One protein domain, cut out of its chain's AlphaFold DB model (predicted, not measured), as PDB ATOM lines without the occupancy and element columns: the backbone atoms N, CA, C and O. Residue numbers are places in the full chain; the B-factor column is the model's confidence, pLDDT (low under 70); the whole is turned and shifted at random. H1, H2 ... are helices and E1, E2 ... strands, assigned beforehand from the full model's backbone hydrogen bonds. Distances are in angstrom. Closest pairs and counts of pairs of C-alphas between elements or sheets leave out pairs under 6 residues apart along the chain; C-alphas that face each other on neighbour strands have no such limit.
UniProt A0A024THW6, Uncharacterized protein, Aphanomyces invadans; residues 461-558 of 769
ATOM      1  N   PRO A 461     178.122 192.647 138.460       89.38
ATOM      2  CA  PRO A 461     178.649 193.978 138.752       89.38
ATOM      3  C   PRO A 461     178.499 194.273 140.251       89.38
ATOM      4  O   PRO A 461     177.463 193.965 140.838       89.38
ATOM      5  N   GLY A 462     179.550 194.824 140.861       88.06
ATOM      6  CA  GLY A 462     179.684 194.955 142.316       88.06
ATOM      7  C   GLY A 462     180.532 193.857 142.976       88.06
ATOM      8  O   GLY A 462     180.955 194.026 144.113       88.06
ATOM      9  N   CYS A 463     180.860 192.746 142.302       91.56
ATOM     10  CA  CYS A 463     181.812 191.782 142.864       91.56
ATOM     11  C   CYS A 463     183.249 192.336 142.817       91.56
ATOM     12  O   CYS A 463     183.847 192.400 141.745       91.56
ATOM     13  N   LEU A 464     183.793 192.718 143.979       88.25
ATOM     14  CA  LEU A 464     185.158 193.239 144.137       88.25
ATOM     15  C   LEU A 464     186.208 192.123 144.181       88.25
ATOM     16  O   LEU A 464     187.325 192.289 143.698       88.25
ATOM     17  N   ALA A 465     185.850 190.986 144.781       88.56
ATOM     18  CA  ALA A 465     186.745 189.854 144.988       88.56
ATOM     19  C   ALA A 465     186.001 188.535 144.784       88.56
ATOM     20  O   ALA A 465     184.961 188.316 145.406       88.56
ATOM     21  N   HIS A 466     186.556 187.627 143.985       89.50
ATOM     22  CA  HIS A 466     186.054 186.267 143.762       89.50
ATOM     23  C   HIS A 466     187.142 185.226 144.057       89.50
ATOM     24  O   HIS A 466     188.280 185.568 144.351       89.50
ATOM     25  N   THR A 467     186.780 183.947 144.033       90.69
ATOM     26  CA  THR A 467     187.723 182.814 144.107       90.69
ATOM     27  C   THR A 467     187.630 181.953 142.847       90.69
ATOM     28  O   THR A 467     186.556 181.881 142.248       90.69
ATOM     29  N   SER A 468     188.707 181.233 142.501       89.75
ATOM     30  CA  SER A 468     188.770 180.250 141.397       89.75
ATOM     31  C   SER A 468     188.755 178.777 141.882       89.75
ATOM     32  O   SER A 468     189.762 178.066 141.743       89.75
ATOM     33  N   PRO A 469     187.639 178.264 142.441       91.38
ATOM     34  CA  PRO A 469     187.548 176.884 142.905       91.38
ATOM     35  C   PRO A 469     187.553 175.870 141.754       91.38
ATOM     36  O   PRO A 469     187.174 176.145 140.612       91.38
ATOM     37  N   TRP A 470     188.000 174.652 142.058       93.25
ATOM     38  CA  TRP A 470     188.187 173.611 141.050       93.25
ATOM     39  C   TRP A 470     186.860 173.151 140.429       93.25
ATOM     40  O   TRP A 470     185.926 172.774 141.132       93.25
ATOM     41  N   PHE A 471     186.827 173.092 139.095       90.94
ATOM     42  CA  PHE A 471     185.710 172.628 138.262       90.94
ATOM     43  C   PHE A 471     184.435 173.502 138.266       90.94
ATOM     44  O   PHE A 471     183.458 173.127 137.619       90.94
ATOM     45  N   ALA A 472     184.452 174.692 138.878       85.31
ATOM     46  CA  ALA A 472     183.329 175.644 138.914       85.31
ATOM     47  C   ALA A 472     183.176 176.487 137.621       85.31
ATOM     48  O   ALA A 472     183.013 177.702 137.652       85.31
ATOM     49  N   VAL A 473     183.223 175.841 136.451       77.81
ATOM     50  CA  VAL A 473     183.366 176.470 135.112       77.81
ATOM     51  C   VAL A 473     182.184 177.382 134.702       77.81
ATOM     52  O   VAL A 473     182.219 178.045 133.665       77.81
ATOM     53  N   HIS A 474     181.092 177.408 135.470       77.94
ATOM     54  CA  HIS A 474     179.835 178.074 135.096       77.94
ATOM     55  C   HIS A 474     179.276 179.025 136.166       77.94
ATOM     56  O   HIS A 474     178.226 179.622 135.949       77.94
ATOM     57  N   GLU A 475     179.974 179.201 137.288       83.75
ATOM     58  CA  GLU A 475     179.510 179.970 138.449       83.75
ATOM     59  C   GLU A 475     180.624 180.931 138.896       83.75
ATOM     60  O   GLU A 475     181.798 180.570 138.855       83.75
ATOM     61  N   CYS A 476     180.284 182.156 139.315       87.38
ATOM     62  CA  CYS A 476     181.237 183.036 139.999       87.38
ATOM     63  C   CYS A 476     181.017 182.947 141.512       87.38
ATOM     64  O   CYS A 476     180.024 183.451 142.035       87.38
ATOM     65  N   THR A 477     181.972 182.349 142.227       88.94
ATOM     66  CA  THR A 477     182.006 182.379 143.695       88.94
ATOM     67  C   THR A 477     182.572 183.716 144.175       88.94
ATOM     68  O   THR A 477     183.778 183.846 144.394       88.94
ATOM     69  N   CYS A 478     181.707 184.724 144.295       91.19
ATOM     70  CA  CYS A 478     182.069 186.034 144.832       91.19
ATOM     71  C   CYS A 478     182.310 185.961 146.356       91.19
ATOM     72  O   CYS A 478     181.572 185.287 147.075       91.19
ATOM     73  N   LYS A 479     183.340 186.655 146.854       90.50
ATOM     74  CA  LYS A 479     183.736 186.711 148.272       90.50
ATOM     75  C   LYS A 479     183.602 188.091 148.900       90.50
ATOM     76  O   LYS A 479     183.185 188.143 150.055       90.50
ATOM     77  N   ALA A 480     183.882 189.167 148.167       90.81
ATOM     78  CA  ALA A 480     183.543 190.526 148.586       90.81
ATOM     79  C   ALA A 480     182.651 191.185 147.531       90.81
ATOM     80  O   ALA A 480     183.010 191.211 146.351       90.81
ATOM     81  N   PHE A 481     181.494 191.689 147.958       92.69
ATOM     82  CA  PHE A 481     180.503 192.312 147.083       92.69
ATOM     83  C   PHE A 481     180.120 193.706 147.589       92.69
ATOM     84  O   PHE A 481     179.759 193.872 148.754       92.69
ATOM     85  N   GLU A 482     180.170 194.684 146.691       92.38
ATOM     86  CA  GLU A 482     179.760 196.068 146.885       92.38
ATOM     87  C   GLU A 482     178.413 196.314 146.187       92.38
ATOM     88  O   GLU A 482     178.307 196.432 144.964       92.38
ATOM     89  N   LEU A 483     177.356 196.406 146.988       93.25
ATOM     90  CA  LEU A 483     176.034 196.846 146.569       93.25
ATOM     91  C   LEU A 483     175.992 198.382 146.583       93.25
ATOM     92  O   LEU A 483     175.434 198.996 147.492       93.25
ATOM     93  N   HIS A 484     176.589 199.005 145.571       92.50
ATOM     94  CA  HIS A 484     176.529 200.453 145.381       92.50
ATOM     95  C   HIS A 484     175.330 200.819 144.498       92.50
ATOM     96  O   HIS A 484     175.394 200.755 143.267       92.50
ATOM     97  N   CYS A 485     174.208 201.202 145.114       91.69
ATOM     98  CA  CYS A 485     172.931 201.314 144.398       91.69
ATOM     99  C   CYS A 485     172.937 202.374 143.278       91.69
ATOM    100  O   CYS A 485     172.346 202.128 142.230       91.69
ATOM    101  N   VAL A 486     173.653 203.494 143.440       89.31
ATOM    102  CA  VAL A 486     173.858 204.500 142.373       89.31
ATOM    103  C   VAL A 486     174.638 203.918 141.180       89.31
ATOM    104  O   VAL A 486     174.121 203.930 140.063       89.31
ATOM    105  N   LYS A 487     175.833 203.329 141.395       88.88
ATOM    106  CA  LYS A 487     176.624 202.676 140.322       88.88
ATOM    107  C   LYS A 487     175.819 201.576 139.601       88.88
ATOM    108  O   LYS A 487     175.978 201.386 138.396       88.88
ATOM    109  N   LEU A 488     174.919 200.890 140.315       88.56
ATOM    110  CA  LEU A 488     174.045 199.826 139.799       88.56
ATOM    111  C   LEU A 488     172.683 200.306 139.241       88.56
ATOM    112  O   LEU A 488     171.884 199.473 138.817       88.56
ATOM    113  N   GLN A 489     172.408 201.617 139.209       90.56
ATOM    114  CA  GLN A 489     171.144 202.216 138.729       90.56
ATOM    115  C   GLN A 489     169.883 201.762 139.504       90.56
ATOM    116  O   GLN A 489     168.769 201.745 138.975       90.56
ATOM    117  N   LEU A 490     170.050 201.417 140.785       89.12
ATOM    118  CA  LEU A 490     169.003 200.931 141.695       89.12
ATOM    119  C   LEU A 490     168.329 202.042 142.526       89.12
ATOM    120  O   LEU A 490     167.482 201.739 143.359       89.12
ATOM    121  N   GLU A 491     168.647 203.315 142.284       86.50
ATOM    122  CA  GLU A 491     168.109 204.493 143.001       86.50
ATOM    123  C   GLU A 491     166.572 204.506 143.115       86.50
ATOM    124  O   GLU A 491     166.008 204.929 144.119       86.50
ATOM    125  N   ASN A 492     165.886 204.022 142.074       86.88
ATOM    126  CA  ASN A 492     164.423 203.976 141.975       86.88
ATOM    127  C   ASN A 492     163.852 202.555 142.195       86.88
ATOM    128  O   ASN A 492     162.683 202.298 141.899       86.88
ATOM    129  N   ALA A 493     164.671 201.604 142.651       87.75
ATOM    130  CA  ALA A 493     164.266 200.220 142.870       87.75
ATOM    131  C   ALA A 493     163.627 200.041 144.256       87.75
ATOM    132  O   ALA A 493     164.102 200.582 145.249       87.75
ATOM    133  N   SER A 494     162.571 199.229 144.355       90.69
ATOM    134  CA  SER A 494     162.031 198.854 145.668       90.69
ATOM    135  C   SER A 494     163.036 198.017 146.467       90.69
ATOM    136  O   SER A 494     163.824 197.270 145.885       90.69
ATOM    137  N   THR A 495     162.928 198.043 147.798       87.50
ATOM    138  CA  THR A 495     163.687 197.187 148.732       87.50
ATOM    139  C   THR A 495     163.760 195.734 148.239       87.50
ATOM    140  O   THR A 495     164.841 195.171 148.112       87.50
ATOM    141  N   THR A 496     162.630 195.156 147.802       87.75
ATOM    142  CA  THR A 496     162.577 193.764 147.304       87.75
ATOM    143  C   THR A 496     163.329 193.515 145.992       87.75
ATOM    144  O   THR A 496     163.583 192.367 145.648       87.75
ATOM    145  N   GLN A 497     163.629 194.549 145.203       89.81
ATOM    146  CA  GLN A 497     164.463 194.442 144.000       89.81
ATOM    147  C   GLN A 497     165.946 194.545 144.354       89.81
ATOM    148  O   GLN A 497     166.736 193.787 143.804       89.81
ATOM    149  N   ILE A 498     166.302 195.413 145.304       90.62
ATOM    150  CA  ILE A 498     167.667 195.541 145.829       90.62
ATOM    151  C   ILE A 498     168.078 194.241 146.538       90.62
ATOM    152  O   ILE A 498     169.105 193.651 146.212       90.62
ATOM    153  N   GLU A 499     167.225 193.715 147.421       90.81
ATOM    154  CA  GLU A 499     167.469 192.438 148.100       90.81
ATOM    155  C   GLU A 499     167.521 191.245 147.133       90.81
ATOM    156  O   GLU A 499     168.260 190.299 147.390       90.81
ATOM    157  N   ARG A 500     166.812 191.278 145.992       90.88
ATOM    158  CA  ARG A 500     166.929 190.220 144.968       90.88
ATOM    159  C   ARG A 500     168.341 190.115 144.395       90.88
ATOM    160  O   ARG A 500     168.791 188.995 144.204       90.88
ATOM    161  N   VAL A 501     169.054 191.230 144.211       90.75
ATOM    162  CA  VAL A 501     170.460 191.205 143.760       90.75
ATOM    163  C   VAL A 501     171.324 190.410 144.743       90.75
ATOM    164  O   VAL A 501     172.115 189.571 144.325       90.75
ATOM    165  N   LEU A 502     171.117 190.596 146.051       91.75
ATOM    166  CA  LEU A 502     171.808 189.827 147.095       91.75
ATOM    167  C   LEU A 502     171.330 188.362 147.163       91.75
ATOM    168  O   LEU A 502     172.121 187.462 147.440       91.75
ATOM    169  N   LEU A 503     170.057 188.097 146.863       90.81
ATOM    170  CA  LEU A 503     169.482 186.748 146.788       90.81
ATOM    171  C   LEU A 503     169.812 185.988 145.485       90.81
ATOM    172  O   LEU A 503     169.455 184.810 145.380       90.81
ATOM    173  N   ASP A 504     170.542 186.593 144.550       88.88
ATOM    174  CA  ASP A 504     171.136 185.912 143.394       88.88
ATOM    175  C   ASP A 504     172.632 185.557 143.622       88.88
ATOM    176  O   ASP A 504     173.238 184.883 142.789       88.88
ATOM    177  N   LEU A 505     173.225 185.934 144.769       89.19
ATOM    178  CA  LEU A 505     174.621 185.628 145.144       89.19
ATOM    179  C   LEU A 505     174.807 184.258 145.847       89.19
ATOM    180  O   LEU A 505     173.864 183.665 146.380       89.19
ATOM    181  N   ASP A 506     176.058 183.778 145.882       86.75
ATOM    182  CA  ASP A 506     176.533 182.587 146.620       86.75
ATOM    183  C   ASP A 506     176.290 182.706 148.146       86.75
ATOM    184  O   ASP A 506     176.413 183.786 148.725       86.75
ATOM    185  N   ASP A 507     175.974 181.591 148.825       87.12
ATOM    186  CA  ASP A 507     175.765 181.552 150.286       87.12
ATOM    187  C   ASP A 507     177.083 181.674 151.086       87.12
ATOM    188  O   ASP A 507     177.073 181.979 152.284       87.12
ATOM    189  N   ASN A 508     178.224 181.544 150.396       86.69
ATOM    190  CA  ASN A 508     179.578 181.678 150.938       86.69
ATOM    191  C   ASN A 508     180.219 183.063 150.706       86.69
ATOM    192  O   ASN A 508     181.456 183.158 150.686       86.69
ATOM    193  N   LEU A 509     179.412 184.118 150.536       91.38
ATOM    194  CA  LEU A 509     179.875 185.510 150.583       91.38
ATOM    195  C   LEU A 509     180.532 185.799 151.947       91.38
ATOM    196  O   LEU A 509     180.006 185.409 152.989       91.38
ATOM    197  N   PHE A 510     181.687 186.466 151.940       90.19
ATOM    198  CA  PHE A 510     182.501 186.712 153.135       90.19
ATOM    199  C   PHE A 510     182.455 188.179 153.592       90.19
ATOM    200  O   PHE A 510     182.478 188.455 154.792       90.19
ATOM    201  N   SER A 511     182.348 189.111 152.649       91.12
ATOM    202  CA  SER A 511     182.277 190.551 152.893       91.12
ATOM    203  C   SER A 511     181.154 191.166 152.058       91.12
ATOM    204  O   SER A 511     181.048 190.891 150.859       91.12
ATOM    205  N   LEU A 512     180.306 191.973 152.697       93.19
ATOM    206  CA  LEU A 512     179.236 192.729 152.048       93.19
ATOM    207  C   LEU A 512     179.362 194.207 152.419       93.19
ATOM    208  O   LEU A 512     179.323 194.563 153.597       93.19
ATOM    209  N   HIS A 513     179.475 195.055 151.402       92.00
ATOM    210  CA  HIS A 513     179.497 196.510 151.510       92.00
ATOM    211  C   HIS A 513     178.247 197.059 150.811       92.00
ATOM    212  O   HIS A 513     177.967 196.686 149.676       92.00
ATOM    213  N   VAL A 514     177.451 197.887 151.485       92.94
ATOM    214  CA  VAL A 514     176.218 198.488 150.947       92.94
ATOM    215  C   VAL A 514     176.367 200.005 150.960       92.94
ATOM    216  O   VAL A 514     176.667 200.569 152.009       92.94
ATOM    217  N   VAL A 515     176.180 200.661 149.809       90.94
ATOM    218  CA  VAL A 515     176.543 202.077 149.620       90.94
ATOM    219  C   VAL A 515     175.472 202.836 148.831       90.94
ATOM    220  O   VAL A 515     175.068 202.409 147.744       90.94
ATOM    221  N   HIS A 516     175.053 203.997 149.347       90.88
ATOM    222  CA  HIS A 516     174.080 204.898 148.707       90.88
ATOM    223  C   HIS A 516     172.756 204.208 148.311       90.88
ATOM    224  O   HIS A 516     172.268 204.370 147.191       90.88
ATOM    225  N   CYS A 517     172.194 203.390 149.209       91.31
ATOM    226  CA  CYS A 517     171.017 202.552 148.951       91.31
ATOM    227  C   CYS A 517     169.742 203.056 149.655       91.31
ATOM    228  O   CYS A 517     169.097 202.310 150.391       91.31
ATOM    229  N   ASP A 518     169.350 204.308 149.401       88.75
ATOM    230  CA  ASP A 518     168.250 205.043 150.064       88.75
ATOM    231  C   ASP A 518     166.903 204.302 150.184       88.75
ATOM    232  O   ASP A 518     166.114 204.576 151.087       88.75
ATOM    233  N   MET A 519     166.639 203.324 149.315       87.44
ATOM    234  CA  MET A 519     165.433 202.485 149.338       87.44
ATOM    235  C   MET A 519     165.525 201.284 150.312       87.44
ATOM    236  O   MET A 519     164.752 200.324 150.198       87.44
ATOM    237  N   LEU A 520     166.430 201.340 151.300       87.62
ATOM    238  CA  LEU A 520     166.568 200.401 152.428       87.62
ATOM    239  C   LEU A 520     166.236 201.046 153.807       87.62
ATOM    240  O   LEU A 520     167.040 200.940 154.737       87.62
ATOM    241  N   PRO A 521     165.050 201.668 154.005       83.94
ATOM    242  CA  PRO A 521     164.703 202.467 155.199       83.94
ATOM    243  C   PRO A 521     164.472 201.659 156.495       83.94
ATOM    244  O   PRO A 521     163.924 202.185 157.461       83.94
ATOM    245  N   HIS A 522     164.838 200.375 156.496       85.56
ATOM    246  CA  HIS A 522     164.823 199.470 157.650       85.56
ATOM    247  C   HIS A 522     166.062 198.553 157.682       85.56
ATOM    248  O   HIS A 522     166.048 197.538 158.377       85.56
ATOM    249  N   GLY A 523     167.119 198.869 156.922       87.69
ATOM    250  CA  GLY A 523     168.286 197.998 156.745       87.69
ATOM    251  C   GLY A 523     168.008 196.773 155.862       87.69
ATOM    252  O   GLY A 523     167.075 196.765 155.058       87.69
ATOM    253  N   LEU A 524     168.841 195.737 156.003       90.25
ATOM    254  CA  LEU A 524     168.676 194.444 155.321       90.25
ATOM    255  C   LEU A 524     167.737 193.525 156.117       90.25
ATOM    256  O   LEU A 524     167.849 193.448 157.344       90.25
ATOM    257  N   SER A 525     166.854 192.787 155.436       89.50
ATOM    258  CA  SER A 525     165.987 191.801 156.093       89.50
ATOM    259  C   SER A 525     166.743 190.540 156.526       89.50
ATOM    260  O   SER A 525     167.786 190.180 155.969       89.50
ATOM    261  N   SER A 526     166.169 189.796 157.482       85.94
ATOM    262  CA  SER A 526     166.737 188.512 157.916       85.94
ATOM    263  C   SER A 526     166.869 187.512 156.763       85.94
ATOM    264  O   SER A 526     167.841 186.777 156.717       85.94
ATOM    265  N   VAL A 527     165.973 187.540 155.769       87.69
ATOM    266  CA  VAL A 527     166.006 186.632 154.604       87.69
ATOM    267  C   VAL A 527     167.310 186.770 153.804       87.69
ATOM    268  O   VAL A 527     167.785 185.790 153.228       87.69
ATOM    269  N   VAL A 528     167.903 187.967 153.789       90.75
ATOM    270  CA  VAL A 528     169.220 188.226 153.192       90.75
ATOM    271  C   VAL A 528     170.344 187.812 154.147       90.75
ATOM    272  O   VAL A 528     171.275 187.125 153.732       90.75
ATOM    273  N   LEU A 529     170.258 188.185 155.428       89.19
ATOM    274  CA  LEU A 529     171.299 187.899 156.426       89.19
ATOM    275  C   LEU A 529     171.462 186.392 156.700       89.19
ATOM    276  O   LEU A 529     172.572 185.869 156.624       89.19
ATOM    277  N   ASP A 530     170.358 185.678 156.936       87.81
ATOM    278  CA  ASP A 530     170.294 184.241 157.247       87.81
ATOM    279  C   ASP A 530     170.857 183.359 156.111       87.81
ATOM    280  O   ASP A 530     171.200 182.190 156.325       87.81
ATOM    281  N   ARG A 531     170.964 183.909 154.891       90.56
ATOM    282  CA  ARG A 531     171.568 183.245 153.730       90.56
ATOM    283  C   ARG A 531     173.093 183.217 153.806       90.56
ATOM    284  O   ARG A 531     173.682 182.183 153.499       90.56
ATOM    285  N   PHE A 532     173.740 184.319 154.181       91.12
ATOM    286  CA  PHE A 532     175.196 184.465 154.070       91.12
ATOM    287  C   PHE A 532     175.932 183.826 155.252       91.12
ATOM    288  O   PHE A 532     176.443 184.483 156.158       91.12
ATOM    289  N   ARG A 533     176.017 182.496 155.225       88.12
ATOM    290  CA  ARG A 533     176.599 181.669 156.295       88.12
ATOM    291  C   ARG A 533     178.081 181.932 156.544       88.12
ATOM    292  O   ARG A 533     178.562 181.648 157.640       88.12
ATOM    293  N   ALA A 534     178.805 182.458 155.559       89.06
ATOM    294  CA  ALA A 534     180.224 182.787 155.675       89.06
ATOM    295  C   ALA A 534     180.510 184.271 155.991       89.06
ATOM    296  O   ALA A 534     181.688 184.622 156.104       89.06
ATOM    297  N   LEU A 535     179.478 185.114 156.146       91.56
ATOM    298  CA  LEU A 535     179.638 186.564 156.277       91.56
ATOM    299  C   LEU A 535     180.439 186.931 157.530       91.56
ATOM    300  O   LEU A 535     180.122 186.503 158.635       91.56
ATOM    301  N   PHE A 536     181.479 187.733 157.343       90.25
ATOM    302  CA  PHE A 536     182.435 188.138 158.370       90.25
ATOM    303  C   PHE A 536     182.432 189.655 158.579       90.25
ATOM    304  O   PHE A 536     182.430 190.099 159.730       90.25
ATOM    305  N   LEU A 537     182.397 190.416 157.477       90.12
ATOM    306  CA  LEU A 537     182.233 191.869 157.453       90.12
ATOM    307  C   LEU A 537     180.881 192.222 156.828       90.12
ATOM    308  O   LEU A 537     180.557 191.756 155.735       90.12
ATOM    309  N   LEU A 538     180.142 193.096 157.506       92.25
ATOM    310  CA  LEU A 538     179.023 193.843 156.945       92.25
ATOM    311  C   LEU A 538     179.295 195.332 157.158       92.25
ATOM    312  O   LEU A 538     179.329 195.801 158.295       92.25
ATOM    313  N   ARG A 539     179.489 196.061 156.061       90.75
ATOM    314  CA  ARG A 539     179.650 197.515 156.037       90.75
ATOM    315  C   ARG A 539     178.443 198.135 155.341       90.75
ATOM    316  O   ARG A 539     178.094 197.715 154.241       90.75
ATOM    317  N   ILE A 540     177.810 199.128 155.955       91.50
ATOM    318  CA  ILE A 540     176.729 199.903 155.343       91.50
ATOM    319  C   ILE A 540     177.036 201.389 155.506       91.50
ATOM    320  O   ILE A 540     177.247 201.867 156.620       91.50
ATOM    321  N   GLU A 541     177.091 202.111 154.391       88.38
ATOM    322  CA  GLU A 541     177.515 203.508 154.346       88.38
ATOM    323  C   GLU A 541     176.553 204.364 153.517       88.38
ATOM    324  O   GLU A 541     175.945 203.897 152.546       88.38
ATOM    325  N   PHE A 542     176.408 205.630 153.918       87.88
ATOM    326  CA  PHE A 542     175.623 206.655 153.214       87.88
ATOM    327  C   PHE A 542     174.209 206.193 152.825       87.88
ATOM    328  O   PHE A 542     173.724 206.490 151.734       87.88
ATOM    329  N   THR A 543     173.576 205.401 153.693       88.88
ATOM    330  CA  THR A 543     172.299 204.730 153.434       88.88
ATOM    331  C   THR A 543     171.346 205.026 154.599       88.88
ATOM    332  O   THR A 543     171.576 204.522 155.696       88.88
ATOM    333  N   PRO A 544     170.297 205.855 154.422       88.31
ATOM    334  CA  PRO A 544     169.390 206.264 155.498       88.31
ATOM    335  C   PRO A 544     168.537 205.093 156.019       88.31
ATOM    336  O   PRO A 544     167.438 204.830 155.536       88.31
ATOM    337  N   ILE A 545     169.050 204.397 157.037       85.31
ATOM    338  CA  ILE A 545     168.434 203.197 157.623       85.31
ATOM    339  C   ILE A 545     167.351 203.537 158.653       85.31
ATOM    340  O   ILE A 545     166.426 202.748 158.829       85.31
ATOM    341  N   GLY A 546     167.452 204.679 159.345       76.00
ATOM    342  CA  GLY A 546     166.482 205.119 160.356       76.00
ATOM    343  C   GLY A 546     166.396 204.183 161.568       76.00
ATOM    344  O   GLY A 546     167.060 204.418 162.575       76.00
ATOM    345  N   ALA A 547     165.594 203.118 161.457       76.62
ATOM    346  CA  ALA A 547     165.412 202.083 162.474       76.62
ATOM    347  C   ALA A 547     165.431 200.669 161.855       76.62
ATOM    348  O   ALA A 547     164.524 200.280 161.112       76.62
ATOM    349  N   TRP A 548     166.455 199.879 162.206       84.94
ATOM    350  CA  TRP A 548     166.670 198.496 161.752       84.94
ATOM    351  C   TRP A 548     166.320 197.511 162.876       84.94
ATOM    352  O   TRP A 548     167.041 197.366 163.866       84.94
ATOM    353  N   SER A 549     165.149 196.885 162.742       71.75
ATOM    354  CA  SER A 549     164.417 196.243 163.845       71.75
ATOM    355  C   SER A 549     163.995 194.792 163.579       71.75
ATOM    356  O   SER A 549     163.218 194.218 164.348       71.75
ATOM    357  N   HIS A 550     164.470 194.182 162.490       67.88
ATOM    358  CA  HIS A 550     164.001 192.875 162.027       67.88
ATOM    359  C   HIS A 550     165.153 191.918 161.705       67.88
ATOM    360  O   HIS A 550     165.940 192.164 160.795       67.88
ATOM    361  N   GLY A 551     165.181 190.782 162.405       73.69
ATOM    362  CA  GLY A 551     166.102 189.675 162.155       73.69
ATOM    363  C   GLY A 551     167.106 189.437 163.275       73.69
ATOM    364  O   GLY A 551     166.954 189.921 164.395       73.69
ATOM    365  N   THR A 552     168.135 188.667 162.941       81.50
ATOM    366  CA  THR A 552     169.293 188.351 163.781       81.50
ATOM    367  C   THR A 552     170.550 188.494 162.935       81.50
ATOM    368  O   THR A 552     170.525 188.176 161.747       81.50
ATOM    369  N   LEU A 553     171.653 188.964 163.521       87.56
ATOM    370  CA  LEU A 553     172.931 188.993 162.808       87.56
ATOM    371  C   LEU A 553     173.443 187.563 162.543       87.56
ATOM    372  O   LEU A 553     173.258 186.694 163.401       87.56
ATOM    373  N   PRO A 554     174.131 187.304 161.413       88.62
ATOM    374  CA  PRO A 554     174.730 185.999 161.154       88.62
ATOM    375  C   PRO A 554     175.758 185.626 162.240       88.62
ATOM    376  O   PRO A 554     176.595 186.460 162.591       88.62
ATOM    377  N   PRO A 555     175.785 184.377 162.743       86.44
ATOM    378  CA  PRO A 555     176.687 183.959 163.829       86.44
ATOM    379  C   PRO A 555     178.172 183.895 163.424       86.44
ATOM    380  O   PRO A 555     179.043 183.599 164.240       86.44
ATOM    381  N   THR A 556     178.481 184.139 162.151       88.94
ATOM    382  CA  THR A 556     179.837 184.272 161.606       88.94
ATOM    383  C   THR A 556     180.324 185.719 161.523       88.94
ATOM    384  O   THR A 556     181.539 185.923 161.400       88.94
ATOM    385  N   LEU A 557     179.419 186.698 161.663       91.44
ATOM    386  CA  LEU A 557     179.711 188.123 161.550       91.44
ATOM    387  C   LEU A 557     180.576 188.584 162.729       91.44
ATOM    388  O   LEU A 557     180.199 188.428 163.890       91.44
ATOM    389  N   GLN A 558     181.740 189.154 162.419       91.44
ATOM    390  CA  GLN A 558     182.725 189.616 163.405       91.44
ATOM    391  C   GLN A 558     182.985 191.122 163.322       91.44
ATOM    392  O   GLN A 558     183.430 191.709 164.308       91.44
TER     393      GLN A 558
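AT A GLANCE: This is residues 461 to 558 of the 769 residues of an uncharacterized protein of Aphanomyces invadans (UniProt A0A024THW6). With little regular structure, a four-strand sheet makes a wall, short helices H1 and H2 lying among loops beyond one face. The printed part has 98 residues, 36 of them in named elements, in the order E1 E2 H1 E3 H2 E4, mixed class; the mixed sheet runs E1, E2, E3, E4. It is compact, radius of gyration of the C-alphas 13.3 A, spanning 43 by 31 by 19 A.

IN THESE COORDINATES: Find C-alpha 463 at (181.812, 191.782, 142.864), where E1 begins, ending at 467. E2, residues 477 to 484, spans 19.0 A and bends at 480. Then come H1 (495 to 503), E3 (511 to 515), H2 (526 to 529) and E4, 537 to 541, ending at (177.515, 203.508, 154.346).

HOW THE PARTS SIT: Look at hairpin E1 and E2, antiparallel: N 479 and O 465, 2.7 A. E2 and E3 are parallel (N 483 and O 513, 2.8 A), as are E3 and E4 (N 514 and O 539, 2.8 A). Strand-helix-strand units E2, H1, E3 and E3, H2, E4 have right-handed crossovers. H1 only grazes the sheet; H2 is not on it. H1 has 4 of 5 O i to N i+4 pairs within hydrogen-bond range.

THE WHOLE: The printed part has no cut. The model's confidence is low at residue 550, with a pLDDT under 70.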